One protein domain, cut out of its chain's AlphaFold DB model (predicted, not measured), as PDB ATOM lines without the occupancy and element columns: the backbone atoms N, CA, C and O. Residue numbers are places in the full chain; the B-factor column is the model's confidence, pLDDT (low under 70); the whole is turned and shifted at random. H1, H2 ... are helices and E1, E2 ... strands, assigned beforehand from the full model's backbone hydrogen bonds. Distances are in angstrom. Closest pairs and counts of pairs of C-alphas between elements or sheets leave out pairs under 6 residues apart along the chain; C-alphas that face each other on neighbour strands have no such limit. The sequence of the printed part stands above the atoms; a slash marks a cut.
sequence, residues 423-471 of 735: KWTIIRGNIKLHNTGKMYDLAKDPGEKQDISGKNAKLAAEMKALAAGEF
ATOM      1  N   LYS A 423      50.142  15.464  45.592       91.62
ATOM      2  CA  LYS A 423      50.536  16.505  44.639       91.62
ATOM      3  C   LYS A 423      49.798  16.324  43.327       91.62
ATOM      4  O   LYS A 423      49.961  15.286  42.704       91.62
ATOM      5  N   TRP A 424      49.129  17.370  42.852       94.62
ATOM      6  CA  TRP A 424      48.521  17.373  41.523       94.62
ATOM      7  C   TRP A 424      48.697  18.701  40.782       94.62
ATOM      8  O   TRP A 424      48.947  19.757  41.375       94.62
ATOM      9  N   THR A 425      48.577  18.641  39.459       97.56
ATOM     10  CA  THR A 425      48.521  19.798  38.562       97.56
ATOM     11  C   THR A 425      47.575  19.518  37.401       97.56
ATOM     12  O   THR A 425      47.392  18.369  37.007       97.56
ATOM     13  N   ILE A 426      47.003  20.577  36.833       98.06
ATOM     14  CA  ILE A 426      46.198  20.521  35.608       98.06
ATOM     15  C   ILE A 426      46.707  21.555  34.599       98.06
ATOM     16  O   ILE A 426      47.034  22.685  34.971       98.06
ATOM     17  N   ILE A 427      46.793  21.167  33.328       97.94
ATOM     18  CA  ILE A 427      47.213  22.007  32.202       97.94
ATOM     19  C   ILE A 427      46.037  22.131  31.235       97.94
ATOM     20  O   ILE A 427      45.515  21.123  30.774       97.94
ATOM     21  N   ARG A 428      45.632  23.358  30.899       96.06
ATOM     22  CA  ARG A 428      44.594  23.669  29.906       96.06
ATOM     23  C   ARG A 428      45.162  24.656  28.890       96.06
ATOM     24  O   ARG A 428      45.414  25.818  29.217       96.06
ATOM     25  N   GLY A 429      45.402  24.191  27.665       94.19
ATOM     26  CA  GLY A 429      46.155  24.954  26.666       94.19
ATOM     27  C   GLY A 429      47.555  25.304  27.185       94.19
ATOM     28  O   GLY A 429      48.375  24.418  27.428       94.19
ATOM     29  N   ASN A 430      47.825  26.593  27.390       96.38
ATOM     30  CA  ASN A 430      49.099  27.081  27.939       96.38
ATOM     31  C   ASN A 430      49.047  27.382  29.439       96.38
ATOM     32  O   ASN A 430      50.077  27.690  30.027       96.38
ATOM     33  N   ILE A 431      47.874  27.304  30.066       98.00
ATOM     34  CA  ILE A 431      47.724  27.637  31.478       98.00
ATOM     35  C   ILE A 431      47.905  26.381  32.313       98.00
ATOM     36  O   ILE A 431      47.293  25.349  32.036       98.00
ATOM     37  N   LYS A 432      48.721  26.479  33.358       98.31
ATOM     38  CA  LYS A 432      48.953  25.410  34.325       98.31
ATOM     39  C   LYS A 432      48.576  25.863  35.723       98.31
ATOM     40  O   LYS A 432      48.983  26.943  36.142       98.31
ATOM     41  N   LEU A 433      47.833  25.028  36.446       98.31
ATOM     42  CA  LEU A 433      47.433  25.241  37.835       98.31
ATOM     43  C   LEU A 433      47.999  24.127  38.715       98.31
ATOM     44  O   LEU A 433      47.726  22.952  38.478       98.31
ATOM     45  N   HIS A 434      48.737  24.502  39.757       97.19
ATOM     46  CA  HIS A 434      49.204  23.576  40.791       97.19
ATOM     47  C   HIS A 434      48.154  23.430  41.897       97.19
ATOM     48  O   HIS A 434      47.427  24.378  42.199       97.19
ATOM     49  N   ASN A 435      48.167  22.302  42.606       94.38
ATOM     50  CA  ASN A 435      47.341  22.082  43.800       94.38
ATOM     51  C   ASN A 435      47.514  23.148  44.904       94.38
ATOM     52  O   ASN A 435      46.607  23.368  45.701       94.38
ATOM     53  N   THR A 436      48.650  23.854  44.929       94.50
ATOM     54  CA  THR A 436      48.914  24.993  45.834       94.50
ATOM     55  C   THR A 436      48.114  26.262  45.507       94.50
ATOM     56  O   THR A 436      48.180  27.229  46.261       94.50
ATOM     57  N   GLY A 437      47.394  26.294  44.381       94.75
ATOM     58  CA  GLY A 437      46.658  27.462  43.885       94.75
ATOM     59  C   GLY A 437      47.471  28.383  42.970       94.75
ATOM     60  O   GLY A 437      46.893  29.266  42.338       94.75
ATOM     61  N   LYS A 438      48.788  28.168  42.849       97.12
ATOM     62  CA  LYS A 438      49.646  28.929  41.929       97.12
ATOM     63  C   LYS A 438      49.361  28.570  40.476       97.12
ATOM     64  O   LYS A 438      49.191  27.392  40.151       97.12
ATOM     65  N   MET A 439      49.365  29.579  39.610       98.12
ATOM     66  CA  MET A 439      49.035  29.441  38.194       98.12
ATOM     67  C   MET A 439      50.107  30.082  37.310       98.12
ATOM     68  O   MET A 439      50.619  31.141  37.655       98.12
ATOM     69  N   TYR A 440      50.406  29.476  36.159       98.38
ATOM     70  CA  TYR A 440      51.446  29.937  35.231       98.38
ATOM     71  C   TYR A 440      50.973  29.874  33.769       98.38
ATOM     72  O   TYR A 440      50.209  28.981  33.404       98.38
ATOM     73  N   ASP A 441      51.451  30.806  32.938       97.94
ATOM     74  CA  ASP A 441      51.300  30.798  31.472       97.94
ATOM     75  C   ASP A 441      52.574  30.211  30.844       97.94
ATOM     76  O   ASP A 441      53.589  30.895  30.705       97.94
ATOM     77  N   LEU A 442      52.529  28.930  30.477       97.50
ATOM     78  CA  LEU A 442      53.674  28.150  30.001       97.50
ATOM     79  C   LEU A 442      54.235  28.631  28.660       97.50
ATOM     80  O   LEU A 442      55.383  28.321  28.346       97.50
ATOM     81  N   ALA A 443      53.460  29.382  27.870       96.50
ATOM     82  CA  ALA A 443      53.954  29.943  26.615       96.50
ATOM     83  C   ALA A 443      54.916  31.115  26.855       96.50
ATOM     84  O   ALA A 443      55.842  31.325  26.076       96.50
ATOM     85  N   LYS A 444      54.713  31.873  27.938       97.12
ATOM     86  CA  LYS A 444      55.552  33.028  28.305       97.12
ATOM     87  C   LYS A 444      56.577  32.694  29.379       97.12
ATOM     88  O   LYS A 444      57.633  33.315  29.436       97.12
ATOM     89  N   ASP A 445      56.253  31.734  30.234       97.44
ATOM     90  CA  ASP A 445      57.039  31.367  31.403       97.44
ATOM     91  C   ASP A 445      57.082  29.838  31.590       97.44
ATOM     92  O   ASP A 445      56.529  29.296  32.552       97.44
ATOM     93  N   PRO A 446      57.779  29.107  30.696       96.06
ATOM     94  CA  PRO A 446      57.962  27.656  30.822       96.06
ATOM     95  C   PRO A 446      58.773  27.257  32.070       96.06
ATOM     96  O   PRO A 446      58.837  26.083  32.434       96.06
ATOM     97  N   GLY A 447      59.410  28.228  32.732       97.12
ATOM     98  CA  GLY A 447      60.123  28.051  33.993       97.12
ATOM     99  C   GLY A 447      59.260  28.254  35.242       97.12
ATOM    100  O   GLY A 447      59.800  28.125  36.338       97.12
ATOM    101  N   GLU A 448      57.967  28.576  35.117       98.00
ATOM    102  CA  GLU A 448      57.026  28.751  36.239       98.00
ATOM    103  C   GLU A 448      57.566  29.689  37.347       98.00
ATOM    104  O   GLU A 448      57.604  29.350  38.538       98.00
ATOM    105  N   LYS A 449      58.059  30.866  36.952       97.06
ATOM    106  CA  LYS A 449      58.618  31.906  37.826       97.06
ATOM    107  C   LYS A 449      57.599  32.977  38.227       97.06
ATOM    108  O   LYS A 449      57.761  33.576  39.287       97.06
ATOM    109  N   GLN A 450      56.587  33.241  37.404       97.00
ATOM    110  CA  GLN A 450      55.607  34.314  37.582       97.00
ATOM    111  C   GLN A 450      54.209  33.745  37.836       97.00
ATOM    112  O   GLN A 450      53.537  33.283  36.917       97.00
ATOM    113  N   ASP A 451      53.755  33.809  39.090       97.50
ATOM    114  CA  ASP A 451      52.399  33.393  39.457       97.50
ATOM    115  C   ASP A 451      51.356  34.414  38.970       97.50
ATOM    116  O   ASP A 451      51.408  35.597  39.316       97.50
ATOM    117  N   ILE A 452      50.390  33.947  38.177       97.19
ATOM    118  CA  ILE A 452      49.302  34.751  37.604       97.19
ATOM    119  C   ILE A 452      47.945  34.511  38.284       97.19
ATOM    120  O   ILE A 452      46.937  35.078  37.847       97.19
ATOM    121  N   SER A 453      47.890  33.697  39.344       93.94
ATOM    122  CA  SER A 453      46.648  33.287  40.021       93.94
ATOM    123  C   SER A 453      45.794  34.471  40.493       93.94
ATOM    124  O   SER A 453      44.586  34.491  40.257       93.94
ATOM    125  N   GLY A 454      46.419  35.514  41.053       91.06
ATOM    126  CA  GLY A 454      45.725  36.692  41.590       91.06
ATOM    127  C   GLY A 454      44.888  37.477  40.570       91.06
ATOM    128  O   GLY A 454      43.927  38.138  40.952       91.06
ATOM    129  N   LYS A 455      45.206  37.382  39.270       92.19
ATOM    130  CA  LYS A 455      44.441  38.024  38.181       92.19
ATOM    131  C   LYS A 455      43.467  37.072  37.478       92.19
ATOM    132  O   LYS A 455      42.697  37.514  36.634       92.19
ATOM    133  N   ASN A 456      43.497  35.781  37.814       94.50
ATOM    134  CA  ASN A 456      42.805  34.712  37.089       94.50
ATOM    135  C   ASN A 456      41.964  33.819  38.017       94.50
ATOM    136  O   ASN A 456      41.790  32.632  37.750       94.50
ATOM    137  N   ALA A 457      41.412  34.377  39.100       93.44
ATOM    138  CA  ALA A 457      40.694  33.614  40.127       93.44
ATOM    139  C   ALA A 457      39.540  32.755  39.571       93.44
ATOM    140  O   ALA A 457      39.376  31.607  39.981       93.44
ATOM    141  N   LYS A 458      38.777  33.271  38.594       95.56
ATOM    142  CA  LYS A 458      37.697  32.512  37.940       95.56
ATOM    143  C   LYS A 458      38.235  31.291  37.186       95.56
ATOM    144  O   LYS A 458      37.756  30.185  37.406       95.56
ATOM    145  N   LEU A 459      39.268  31.477  36.362       96.06
ATOM    146  CA  LEU A 459      39.907  30.380  35.632       96.06
ATOM    147  C   LEU A 459      40.545  29.361  36.589       96.06
ATOM    148  O   LEU A 459      40.475  28.160  36.346       96.06
ATOM    149  N   ALA A 460      41.126  29.821  37.701       95.75
ATOM    150  CA  ALA A 460      41.682  28.943  38.725       95.75
ATOM    151  C   ALA A 460      40.598  28.067  39.368       95.75
ATOM    152  O   ALA A 460      40.805  26.867  39.537       95.75
ATOM    153  N   ALA A 461      39.432  28.641  39.677       95.31
ATOM    154  CA  ALA A 461      38.290  27.892  40.193       95.31
ATOM    155  C   ALA A 461      37.764  26.870  39.170       95.31
ATOM    156  O   ALA A 461      37.531  25.718  39.532       95.31
ATOM    157  N   GLU A 462      37.651  27.253  37.894       95.62
ATOM    158  CA  GLU A 462      37.249  26.351  36.805       95.62
ATOM    159  C   GLU A 462      38.218  25.169  36.650       95.62
ATOM    160  O   GLU A 462      37.799  24.015  36.637       95.62
ATOM    161  N   MET A 463      39.526  25.433  36.581       97.38
ATOM    162  CA  MET A 463      40.544  24.385  36.451       97.38
ATOM    163  C   MET A 463      40.620  23.494  37.696       97.38
ATOM    164  O   MET A 463      40.818  22.289  37.568       97.38
ATOM    165  N   LYS A 464      40.409  24.047  38.896       95.50
ATOM    166  CA  LYS A 464      40.323  23.253  40.129       95.50
ATOM    167  C   LYS A 464      39.109  22.321  40.118       95.50
ATOM    168  O   LYS A 464      39.237  21.175  40.533       95.50
ATOM    169  N   ALA A 465      37.959  22.787  39.630       94.56
ATOM    170  CA  ALA A 465      36.768  21.953  39.478       94.56
ATOM    171  C   ALA A 465      36.978  20.837  38.439       94.56
ATOM    172  O   ALA A 465      36.553  19.706  38.665       94.56
ATOM    173  N   LEU A 466      37.682  21.128  37.337       94.81
ATOM    174  CA  LEU A 466      38.092  20.109  36.366       94.81
ATOM    175  C   LEU A 466      38.985  19.050  37.021       94.81
ATOM    176  O   LEU A 466      38.645  17.875  36.959       94.81
ATOM    177  N   ALA A 467      40.058  19.464  37.703       93.81
ATOM    178  CA  ALA A 467      40.984  18.552  38.378       93.81
ATOM    179  C   ALA A 467      40.276  17.667  39.417       93.81
ATOM    180  O   ALA A 467      40.453  16.455  39.409       93.81
ATOM    181  N   ALA A 468      39.414  18.251  40.257       91.31
ATOM    182  CA  ALA A 468      38.645  17.502  41.248       91.31
ATOM    183  C   ALA A 468      37.708  16.464  40.607       91.31
ATOM    184  O   ALA A 468      37.531  15.375  41.148       91.31
ATOM    185  N   GLY A 469      37.118  16.783  39.453       89.75
ATOM    186  CA  GLY A 469      36.284  15.835  38.723       89.75
ATOM    187  C   GLY A 469      37.074  14.717  38.030       89.75
ATOM    188  O   GLY A 469      36.514  13.649  37.828       89.75
ATOM    189  N   GLU A 470      38.359  14.923  37.720       90.31
ATOM    190  CA  GLU A 470      39.300  13.854  37.325       90.31
ATOM    191  C   GLU A 470      39.880  13.109  38.543       90.31
ATOM    192  O   GLU A 470      40.892  12.418  38.443       90.31
ATOM    193  N   PHE A 471      39.275  13.306  39.718       88.56
ATOM    194  CA  PHE A 471      39.696  12.744  41.000       88.56
ATOM    195  C   PHE A 471      41.122  13.113  41.421       88.56
ATOM    196  O   PHE A 471      41.681  12.465  42.303       88.56
TER     197      PHE A 471
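Overview. This is residues 423 to 471 of the 735 residues of the protein "Sulfatase-like hydrolase/transferase" of Verrucomicrobiaceae bacterium N1E253 (UniProt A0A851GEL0). A small three-stranded antiparallel sheet has one helix, H1, laid across one of its faces, over E1 and E2, and the other face has no named helix. After E3 a long stretch, residues 442 to 456, loops out past that edge of the sheet and comes back round to begin H1. The printed part has 49 residues, with E1, E2, E3 and H1 in that order along the chain; the sheet's order is E1, E2, E3, and the class is mixed, helices and strands. It is compact, with a radius of gyration of the C-alphas of 10.0 A and spans of 28 by 19 by 18 A.

Along the chain. E1, residues 423 to 428, runs 17.4 A from C-alpha 423 at (50.536, 16.505, 44.639). E2 is residues 431 to 434, 10.3 A, and E3 is residues 439 to 441, 7.2 A. H1, residues 457 to 469, spans 18.4 A and ends with C-alpha 469 at (36.284, 15.835, 38.723).

Arrangement. The strands form a meander, each the antiparallel neighbour of the one before. In the hairpin of E1 and E2, at 167 degrees, N 428 and O 431 are 2.8 A apart, within hydrogen-bond range. In the hairpin of E2 and E3, at 155 degrees, N 432 and O 440 are 2.9 A apart, also within range. H1 is on one face, making two layers, a helix on a sheet, at a height over the sheet of 9.1 A. It lies over E1 and, only just, E2, with 3 of its C-alphas falling on E2. It runs across the strands, at 65 degrees to E1 on the local plane. The closest C-alphas of E1 and H1, Ile 426 and Ala 467, are 6.2 A apart; those of E2 and H1, Leu 433 and Ala 460, 6.9 A. In H1 every O i to N i+4 pair is within hydrogen-bond range.

Size, cuts and confidence. The C-alphas farthest apart, of Lys 444 and Phe 471, are 28.7 A apart. The printed part has no cut. The links E1 to E2 and E2 to E3 are tight, and E3 to H1 is long. The mean pLDDT of the printed part is 95.5, and no printed residue is under 70.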